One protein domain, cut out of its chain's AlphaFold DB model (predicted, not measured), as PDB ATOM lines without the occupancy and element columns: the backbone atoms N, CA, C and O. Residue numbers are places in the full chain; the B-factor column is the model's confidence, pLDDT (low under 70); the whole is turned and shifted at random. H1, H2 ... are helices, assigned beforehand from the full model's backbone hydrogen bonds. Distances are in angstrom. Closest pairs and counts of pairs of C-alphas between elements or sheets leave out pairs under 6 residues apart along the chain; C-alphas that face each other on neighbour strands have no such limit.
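This is residues 678 to 748 of the 753 residues of an uncharacterized protein of Thraustotheca clavata (UniProt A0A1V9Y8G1). There is little regular structure here: one long helix, H1, with residues 678 to 698 passing alongside it as a loose strip, and a long link after it that swings away to a short helix, H2. Residues 733 to 747, with H2 among them, stick out as a free arm. The printed part has 71 residues, with two named helices, H1 then H2, and no named strand; the class is all helix, with 23 residues in named elements. It is loose, with a radius of gyration of the C-alphas of 14.7 A, and flat, spanning 39 by 36 by 17 A.

H1, residues 699 to 716, runs 26.0 A from C-alpha 699 at (-35.250, -16.487, 10.261) to C-alpha 716 at (-40.885, 7.474, 18.768). H2, residues 742 to 746, ends at (-33.076, -9.781, 39.591).

H1 and H2 are apart. In both helices every O i to N i+4 pair is within hydrogen-bond range.

The C-alphas farthest apart, of Pro 719 and Ile 740, are 40.0 A apart. The printed part has no cut. The link from H1 to H2, 25 residues, is long. Mean pLDDT of the printed part is 70.1; residues 683 to 696, 731 to 732 and 734 to 748 are under 70.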
ATOM      1  N   TYR A 678     -30.426   8.677  20.792       75.12
ATOM      2  CA  TYR A 678     -29.262   7.802  20.572       75.12
ATOM      3  C   TYR A 678     -29.480   6.392  21.166       75.12
ATOM      4  O   TYR A 678     -29.245   5.380  20.506       75.12
ATOM      5  N   LEU A 679     -30.136   6.305  22.333       79.44
ATOM      6  CA  LEU A 679     -30.585   5.049  22.955       79.44
ATOM      7  C   LEU A 679     -31.702   4.324  22.154       79.44
ATOM      8  O   LEU A 679     -32.255   3.303  22.591       79.44
ATOM      9  N   ALA A 680     -32.087   4.833  20.977       76.69
ATOM     10  CA  ALA A 680     -32.965   4.126  20.053       76.69
ATOM     11  C   ALA A 680     -32.264   2.952  19.352       76.69
ATOM     12  O   ALA A 680     -32.944   1.963  19.066       76.69
ATOM     13  N   TYR A 681     -30.947   3.017  19.153       72.50
ATOM     14  CA  TYR A 681     -30.199   2.025  18.368       72.50
ATOM     15  C   TYR A 681     -29.240   1.176  19.216       72.50
ATOM     16  O   TYR A 681     -28.958   0.032  18.859       72.50
ATOM     17  N   GLU A 682     -28.867   1.668  20.401       75.81
ATOM     18  CA  GLU A 682     -28.105   0.917  21.407       75.81
ATOM     19  C   GLU A 682     -28.645  -0.499  21.657       75.81
ATOM     20  O   GLU A 682     -29.839  -0.707  21.918       75.81
ATOM     21  N   GLY A 683     -27.746  -1.483  21.593       67.81
ATOM     22  CA  GLY A 683     -28.055  -2.899  21.802       67.81
ATOM     23  C   GLY A 683     -28.953  -3.544  20.736       67.81
ATOM     24  O   GLY A 683     -29.422  -4.666  20.947       67.81
ATOM     25  N   THR A 684     -29.219  -2.876  19.607       69.56
ATOM     26  CA  THR A 684     -29.874  -3.502  18.448       69.56
ATOM     27  C   THR A 684     -28.835  -4.036  17.462       69.56
ATOM     28  O   THR A 684     -27.820  -3.403  17.209       69.56
ATOM     29  N   ILE A 685     -29.074  -5.237  16.927       69.44
ATOM     30  CA  ILE A 685     -28.284  -5.789  15.819       69.44
ATOM     31  C   ILE A 685     -28.842  -5.182  14.529       69.44
ATOM     32  O   ILE A 685     -30.062  -5.186  14.354       69.44
ATOM     33  N   ASN A 686     -27.982  -4.720  13.620       66.81
ATOM     34  CA  ASN A 686     -28.387  -4.104  12.352       66.81
ATOM     35  C   ASN A 686     -28.818  -5.153  11.309       66.81
ATOM     36  O   ASN A 686     -28.192  -5.319  10.265       66.81
ATOM     37  N   VAL A 687     -29.956  -5.815  11.574       62.25
ATOM     38  CA  VAL A 687     -30.629  -6.852  10.745       62.25
ATOM     39  C   VAL A 687     -31.077  -6.359   9.347       62.25
ATOM     40  O   VAL A 687     -31.862  -7.025   8.674       62.25
ATOM     41  N   ASN A 688     -30.638  -5.173   8.930       60.44
ATOM     42  CA  ASN A 688     -30.909  -4.572   7.627       60.44
ATOM     43  C   ASN A 688     -29.620  -4.326   6.816       60.44
ATOM     44  O   ASN A 688     -29.706  -4.293   5.596       60.44
ATOM     45  N   LYS A 689     -28.454  -4.174   7.470       61.75
ATOM     46  CA  LYS A 689     -27.150  -3.963   6.809       61.75
ATOM     47  C   LYS A 689     -26.364  -5.260   6.630       61.75
ATOM     48  O   LYS A 689     -25.746  -5.473   5.597       61.75
ATOM     49  N   THR A 690     -26.382  -6.123   7.643       62.38
ATOM     50  CA  THR A 690     -25.686  -7.415   7.623       62.38
ATOM     51  C   THR A 690     -26.555  -8.473   6.945       62.38
ATOM     52  O   THR A 690     -27.775  -8.488   7.146       62.38
ATOM     53  N   SER A 691     -25.949  -9.366   6.159       59.81
ATOM     54  CA  SER A 691     -26.695 -10.345   5.363       59.81
ATOM     55  C   SER A 691     -27.465 -11.365   6.222       59.81
ATOM     56  O   SER A 691     -27.059 -11.731   7.329       59.81
ATOM     57  N   ASP A 692     -28.569 -11.885   5.674       61.12
ATOM     58  CA  ASP A 692     -29.366 -12.983   6.258       61.12
ATOM     59  C   ASP A 692     -28.557 -14.309   6.383       61.12
ATOM     60  O   ASP A 692     -29.068 -15.276   6.949       61.12
ATOM     61  N   GLU A 693     -27.319 -14.365   5.858       61.38
ATOM     62  CA  GLU A 693     -26.402 -15.518   5.908       61.38
ATOM     63  C   GLU A 693     -25.264 -15.343   6.936       61.38
ATOM     64  O   GLU A 693     -24.923 -16.300   7.632       61.38
ATOM     65  N   GLU A 694     -24.727 -14.129   7.113       61.19
ATOM     66  CA  GLU A 694     -23.821 -13.799   8.232       61.19
ATOM     67  C   GLU A 694     -24.539 -13.852   9.587       61.19
ATOM     68  O   GLU A 694     -23.963 -14.266  10.600       61.19
ATOM     69  N   LEU A 695     -25.816 -13.454   9.627       64.06
ATOM     70  CA  LEU A 695     -26.651 -13.643  10.807       64.06
ATOM     71  C   LEU A 695     -26.974 -15.132  10.973       64.06
ATOM     72  O   LEU A 695     -28.021 -15.612  10.544       64.06
ATOM     73  N   SER A 696     -26.108 -15.836  11.709       64.62
ATOM     74  CA  SER A 696     -26.309 -17.205  12.214       64.62
ATOM     75  C   SER A 696     -27.415 -17.260  13.291       64.62
ATOM     76  O   SER A 696     -27.220 -17.630  14.451       64.62
ATOM     77  N   LEU A 697     -28.607 -16.802  12.910       71.62
ATOM     78  CA  LEU A 697     -29.800 -16.605  13.720       71.62
ATOM     79  C   LEU A 697     -31.012 -17.163  12.956       71.62
ATOM     80  O   LEU A 697     -31.129 -16.957  11.749       71.62
ATOM     81  N   PRO A 698     -31.969 -17.836  13.619       79.69
ATOM     82  CA  PRO A 698     -33.147 -18.353  12.929       79.69
ATOM     83  C   PRO A 698     -33.948 -17.237  12.243       79.69
ATOM     84  O   PRO A 698     -34.204 -16.199  12.854       79.69
ATOM     85  N   LYS A 699     -34.456 -17.478  11.025       78.50
ATOM     86  CA  LYS A 699     -35.250 -16.487  10.261       78.50
ATOM     87  C   LYS A 699     -36.459 -15.935  11.043       78.50
ATOM     88  O   LYS A 699     -36.771 -14.750  10.965       78.50
ATOM     89  N   MET A 700     -37.076 -16.752  11.907       79.31
ATOM     90  CA  MET A 700     -38.137 -16.309  12.831       79.31
ATOM     91  C   MET A 700     -37.680 -15.300  13.902       79.31
ATOM     92  O   MET A 700     -38.513 -14.605  14.479       79.31
ATOM     93  N   ASP A 701     -36.396 -15.263  14.250       79.19
ATOM     94  CA  ASP A 701     -35.813 -14.355  15.245       79.19
ATOM     95  C   ASP A 701     -35.320 -13.053  14.583       79.19
ATOM     96  O   ASP A 701     -35.482 -11.965  15.140       79.19
ATOM     97  N   ILE A 702     -34.821 -13.152  13.346       78.94
ATOM     98  CA  ILE A 702     -34.598 -12.031  12.412       78.94
ATOM     99  C   ILE A 702     -35.893 -11.217  12.235       78.94
ATOM    100  O   ILE A 702     -35.921 -10.017  12.525       78.94
ATOM    101  N   GLU A 703     -37.007 -11.864  11.878       82.44
ATOM    102  CA  GLU A 703     -38.278 -11.163  11.651       82.44
ATOM    103  C   GLU A 703     -38.861 -10.547  12.941       82.44
ATOM    104  O   GLU A 703     -39.385  -9.429  12.930       82.44
ATOM    105  N   LYS A 704     -38.705 -11.220  14.094       81.12
ATOM    106  CA  LYS A 704     -39.084 -10.666  15.410       81.12
ATOM    107  C   LYS A 704     -38.301  -9.397  15.753       81.12
ATOM    108  O   LYS A 704     -38.893  -8.484  16.335       81.12
ATOM    109  N   ARG A 705     -37.013  -9.305  15.388       80.00
ATOM    110  CA  ARG A 705     -36.221  -8.068  15.528       80.00
ATOM    111  C   ARG A 705     -36.739  -6.972  14.599       80.00
ATOM    112  O   ARG A 705     -37.080  -5.903  15.104       80.00
ATOM    113  N   ARG A 706     -36.903  -7.244  13.294       81.94
ATOM    114  CA  ARG A 706     -37.450  -6.267  12.323       81.94
ATOM    115  C   ARG A 706     -38.811  -5.708  12.792       81.94
ATOM    116  O   ARG A 706     -39.013  -4.493  12.816       81.94
ATOM    117  N   ARG A 707     -39.708  -6.564  13.303       84.44
ATOM    118  CA  ARG A 707     -41.011  -6.159  13.873       84.44
ATOM    119  C   ARG A 707     -40.890  -5.307  15.147       84.44
ATOM    120  O   ARG A 707     -41.630  -4.338  15.300       84.44
ATOM    121  N   ALA A 708     -39.956  -5.632  16.045       81.88
ATOM    122  CA  ALA A 708     -39.698  -4.850  17.260       81.88
ATOM    123  C   ALA A 708     -39.122  -3.454  16.959       81.88
ATOM    124  O   ALA A 708     -39.472  -2.487  17.635       81.88
ATOM    125  N   ILE A 709     -38.277  -3.339  15.930       82.44
ATOM    126  CA  ILE A 709     -37.721  -2.060  15.466       82.44
ATOM    127  C   ILE A 709     -38.831  -1.186  14.860       82.44
ATOM    128  O   ILE A 709     -38.931  -0.015  15.224       82.44
ATOM    129  N   LYS A 710     -39.727  -1.750  14.032       85.31
ATOM    130  CA  LYS A 710     -40.889  -1.020  13.479       85.31
ATOM    131  C   LYS A 710     -41.790  -0.451  14.585       85.31
ATOM    132  O   LYS A 710     -42.075   0.744  14.578       85.31
ATOM    133  N   GLU A 711     -42.132  -1.265  15.586       85.06
ATOM    134  CA  GLU A 711     -42.902  -0.854  16.775       85.06
ATOM    135  C   GLU A 711     -42.210   0.277  17.573       85.06
ATOM    136  O   GLU A 711     -42.869   1.188  18.083       85.06
ATOM    137  N   LYS A 712     -40.871   0.240  17.683       83.12
ATOM    138  CA  LYS A 712     -40.065   1.274  18.358       83.12
ATOM    139  C   LYS A 712     -40.048   2.583  17.550       83.12
ATOM    140  O   LYS A 712     -40.316   3.636  18.126       83.12
ATOM    141  N   LYS A 713     -39.806   2.516  16.231       83.75
ATOM    142  CA  LYS A 713     -39.802   3.673  15.307       83.75
ATOM    143  C   LYS A 713     -41.161   4.379  15.309       83.75
ATOM    144  O   LYS A 713     -41.211   5.599  15.413       83.75
ATOM    145  N   GLU A 714     -42.258   3.620  15.278       87.06
ATOM    146  CA  GLU A 714     -43.629   4.146  15.322       87.06
ATOM    147  C   GLU A 714     -43.928   4.917  16.617       87.06
ATOM    148  O   GLU A 714     -44.371   6.064  16.561       87.06
ATOM    149  N   LYS A 715     -43.609   4.348  17.788       83.50
ATOM    150  CA  LYS A 715     -43.835   5.011  19.086       83.50
ATOM    151  C   LYS A 715     -43.003   6.287  19.252       83.50
ATOM    152  O   LYS A 715     -43.493   7.256  19.827       83.50
ATOM    153  N   LEU A 716     -41.785   6.314  18.710       82.06
ATOM    154  CA  LEU A 716     -40.885   7.474  18.768       82.06
ATOM    155  C   LEU A 716     -41.226   8.595  17.764       82.06
ATOM    156  O   LEU A 716     -40.686   9.696  17.900       82.06
ATOM    157  N   LYS A 717     -42.157   8.381  16.815       82.50
ATOM    158  CA  LYS A 717     -42.729   9.478  16.005       82.50
ATOM    159  C   LYS A 717     -43.453  10.513  16.878       82.50
ATOM    160  O   LYS A 717     -43.478  11.691  16.537       82.50
ATOM    161  N   ASN A 718     -44.033  10.092  18.005       82.00
ATOM    162  CA  ASN A 718     -44.740  10.979  18.924       82.00
ATOM    163  C   ASN A 718     -43.752  11.626  19.928       82.00
ATOM    164  O   ASN A 718     -43.085  10.900  20.673       82.00
ATOM    165  N   PRO A 719     -43.664  12.970  20.014       76.38
ATOM    166  CA  PRO A 719     -42.722  13.667  20.898       76.38
ATOM    167  C   PRO A 719     -43.023  13.519  22.402       76.38
ATOM    168  O   PRO A 719     -42.218  13.951  23.223       76.38
ATOM    169  N   LEU A 720     -44.145  12.902  22.784       78.94
ATOM    170  CA  LEU A 720     -44.469  12.573  24.178       78.94
ATOM    171  C   LEU A 720     -43.832  11.255  24.662       78.94
ATOM    172  O   LEU A 720     -43.905  10.955  25.854       78.94
ATOM    173  N   PHE A 721     -43.214  10.463  23.778       80.88
ATOM    174  CA  PHE A 721     -42.476   9.254  24.158       80.88
ATOM    175  C   PHE A 721     -40.976   9.542  24.302       80.88
ATOM    176  O   PHE A 721     -40.330  10.035  23.382       80.88
ATOM    177  N   PHE A 722     -40.418   9.182  25.459       81.62
ATOM    178  CA  PHE A 722     -39.016   9.394  25.834       81.62
ATOM    179  C   PHE A 722     -38.326   8.046  26.061       81.62
ATOM    180  O   PHE A 722     -38.929   7.133  26.637       81.62
ATOM    181  N   ILE A 723     -37.056   7.913  25.672       81.94
ATOM    182  CA  ILE A 723     -36.267   6.711  25.966       81.94
ATOM    183  C   ILE A 723     -35.652   6.842  27.363       81.94
ATOM    184  O   ILE A 723     -34.928   7.790  27.670       81.94
ATOM    185  N   SER A 724     -35.967   5.881  28.235       81.00
ATOM    186  CA  SER A 724     -35.441   5.836  29.600       81.00
ATOM    187  C   SER A 724     -34.010   5.282  29.607       81.00
ATOM    188  O   SER A 724     -33.824   4.145  29.172       81.00
ATOM    189  N   PRO A 725     -33.019   6.005  30.165       78.44
ATOM    190  CA  PRO A 725     -31.622   5.562  30.181       78.44
ATOM    191  C   PRO A 725     -31.338   4.394  31.138       78.44
ATOM    192  O   PRO A 725     -30.211   3.919  31.199       78.44
ATOM    193  N   VAL A 726     -32.335   3.926  31.900       80.31
ATOM    194  CA  VAL A 726     -32.152   2.901  32.947       80.31
ATOM    195  C   VAL A 726     -33.082   1.688  32.787       80.31
ATOM    196  O   VAL A 726     -32.998   0.740  33.564       80.31
ATOM    197  N   ARG A 727     -33.980   1.683  31.787       77.94
ATOM    198  CA  ARG A 727     -35.013   0.643  31.618       77.94
ATOM    199  C   ARG A 727     -34.794  -0.192  30.354       77.94
ATOM    200  O   ARG A 727     -35.385   0.075  29.310       77.94
ATOM    201  N   LEU A 728     -33.993  -1.247  30.477       76.25
ATOM    202  CA  LEU A 728     -33.756  -2.213  29.402       76.25
ATOM    203  C   LEU A 728     -35.023  -3.033  29.074       76.25
ATOM    204  O   LEU A 728     -35.735  -3.482  29.973       76.25
ATOM    205  N   SER A 729     -35.283  -3.277  27.784       74.38
ATOM    206  CA  SER A 729     -36.365  -4.154  27.308       74.38
ATOM    207  C   SER A 729     -35.780  -5.381  26.609       74.38
ATOM    208  O   SER A 729     -35.439  -5.332  25.430       74.38
ATOM    209  N   VAL A 730     -35.655  -6.490  27.341       73.50
ATOM    210  CA  VAL A 730     -35.155  -7.757  26.788       73.50
ATOM    211  C   VAL A 730     -36.314  -8.548  26.179       73.50
ATOM    212  O   VAL A 730     -37.321  -8.797  26.843       73.50
ATOM    213  N   ARG A 731     -36.172  -8.962  24.915       69.19
ATOM    214  CA  ARG A 731     -37.107  -9.852  24.204       69.19
ATOM    215  C   ARG A 731     -36.426 -11.209  23.951       69.19
ATOM    216  O   ARG A 731     -35.205 -11.285  23.934       69.19
ATOM    217  N   ASN A 732     -37.220 -12.267  23.766       65.06
ATOM    218  CA  ASN A 732     -36.761 -13.648  23.519       65.06
ATOM    219  C   ASN A 732     -35.867 -14.273  24.626       65.06
ATOM    220  O   ASN A 732     -34.877 -14.944  24.346       65.06
ATOM    221  N   LEU A 733     -36.229 -14.085  25.904       70.62
ATOM    222  CA  LEU A 733     -35.631 -14.834  27.021       70.62
ATOM    223  C   LEU A 733     -36.082 -16.307  26.998       70.62
ATOM    224  O   LEU A 733     -37.279 -16.592  26.953       70.62
ATOM    225  N   ALA A 734     -35.135 -17.243  27.092       64.38
ATOM    226  CA  ALA A 734     -35.433 -18.675  27.137       64.38
ATOM    227  C   ALA A 734     -36.099 -19.090  28.467       64.38
ATOM    228  O   ALA A 734     -35.644 -18.714  29.547       64.38
ATOM    229  N   LEU A 735     -37.134 -19.939  28.411       63.22
ATOM    230  CA  LEU A 735     -37.844 -20.407  29.615       63.22
ATOM    231  C   LEU A 735     -36.981 -21.301  30.529       63.22
ATOM    232  O   LEU A 735     -37.275 -21.430  31.713       63.22
ATOM    233  N   ALA A 736     -35.917 -21.909  29.994       62.38
ATOM    234  CA  ALA A 736     -35.045 -22.842  30.710       62.38
ATOM    235  C   ALA A 736     -33.875 -22.173  31.465       62.38
ATOM    236  O   ALA A 736     -32.973 -22.868  31.935       62.38
ATOM    237  N   VAL A 737     -33.856 -20.840  31.603       58.59
ATOM    238  CA  VAL A 737     -32.822 -20.144  32.390       58.59
ATOM    239  C   VAL A 737     -32.989 -20.498  33.874       58.59
ATOM    240  O   VAL A 737     -33.869 -19.988  34.567       58.59
ATOM    241  N   GLY A 738     -32.133 -21.398  34.367       53.31
ATOM    242  CA  GLY A 738     -32.161 -21.875  35.749       53.31
ATOM    243  C   GLY A 738     -32.070 -20.741  36.778       53.31
ATOM    244  O   GLY A 738     -31.446 -19.706  36.535       53.31
ATOM    245  N   ARG A 739     -32.670 -20.951  37.962       54.19
ATOM    246  CA  ARG A 739     -32.872 -19.920  39.008       54.19
ATOM    247  C   ARG A 739     -31.618 -19.114  39.385       54.19
ATOM    248  O   ARG A 739     -31.768 -17.972  39.804       54.19
ATOM    249  N   ILE A 740     -30.424 -19.688  39.227       51.34
ATOM    250  CA  ILE A 740     -29.125 -19.047  39.482       51.34
ATOM    251  C   ILE A 740     -28.878 -17.881  38.506       51.34
ATOM    252  O   ILE A 740     -28.596 -16.768  38.941       51.34
ATOM    253  N   ASN A 741     -29.083 -18.084  37.203       50.66
ATOM    254  CA  ASN A 741     -28.789 -17.070  36.180       50.66
ATOM    255  C   ASN A 741     -29.814 -15.920  36.175       50.66
ATOM    256  O   ASN A 741     -29.498 -14.801  35.776       50.66
ATOM    257  N   ILE A 742     -31.020 -16.151  36.705       51.19
ATOM    258  CA  ILE A 742     -32.025 -15.097  36.925       51.19
ATOM    259  C   ILE A 742     -31.575 -14.096  38.011       51.19
ATOM    260  O   ILE A 742     -32.070 -12.971  38.027       51.19
ATOM    261  N   ILE A 743     -30.623 -14.435  38.892       47.41
ATOM    262  CA  ILE A 743     -30.159 -13.528  39.963       47.41
ATOM    263  C   ILE A 743     -29.451 -12.287  39.390       47.41
ATOM    264  O   ILE A 743     -29.656 -11.187  39.907       47.41
ATOM    265  N   LEU A 744     -28.715 -12.433  38.281       47.25
ATOM    266  CA  LEU A 744     -28.108 -11.313  37.544       47.25
ATOM    267  C   LEU A 744     -29.170 -10.299  37.080       47.25
ATOM    268  O   LEU A 744     -29.039  -9.107  37.350       47.25
ATOM    269  N   PHE A 745     -30.276 -10.768  36.495       46.75
ATOM    270  CA  PHE A 745     -31.393  -9.902  36.096       46.75
ATOM    271  C   PHE A 745     -32.282  -9.453  37.269       46.75
ATOM    272  O   PHE A 745     -32.885  -8.384  37.203       46.75
ATOM    273  N   LYS A 746     -32.341 -10.197  38.381       37.69
ATOM    274  CA  LYS A 746     -33.076  -9.781  39.591       37.69
ATOM    275  C   LYS A 746     -32.422  -8.635  40.362       37.69
ATOM    276  O   LYS A 746     -33.101  -8.003  41.161       37.69
ATOM    277  N   ARG A 747     -31.153  -8.308  40.096       36.91
ATOM    278  CA  ARG A 747     -30.551  -7.035  40.534       36.91
ATOM    279  C   ARG A 747     -30.993  -5.827  39.695       36.91
ATOM    280  O   ARG A 747     -30.753  -4.699  40.106       36.91
ATOM    281  N   LEU A 748     -31.671  -6.063  38.568       38.06
ATOM    282  CA  LEU A 748     -32.184  -5.066  37.619       38.06
ATOM    283  C   LEU A 748     -33.726  -4.987  37.594       38.06
ATOM    284  O   LEU A 748     -34.303  -4.403  36.676       38.06
TER     285      LEU A 748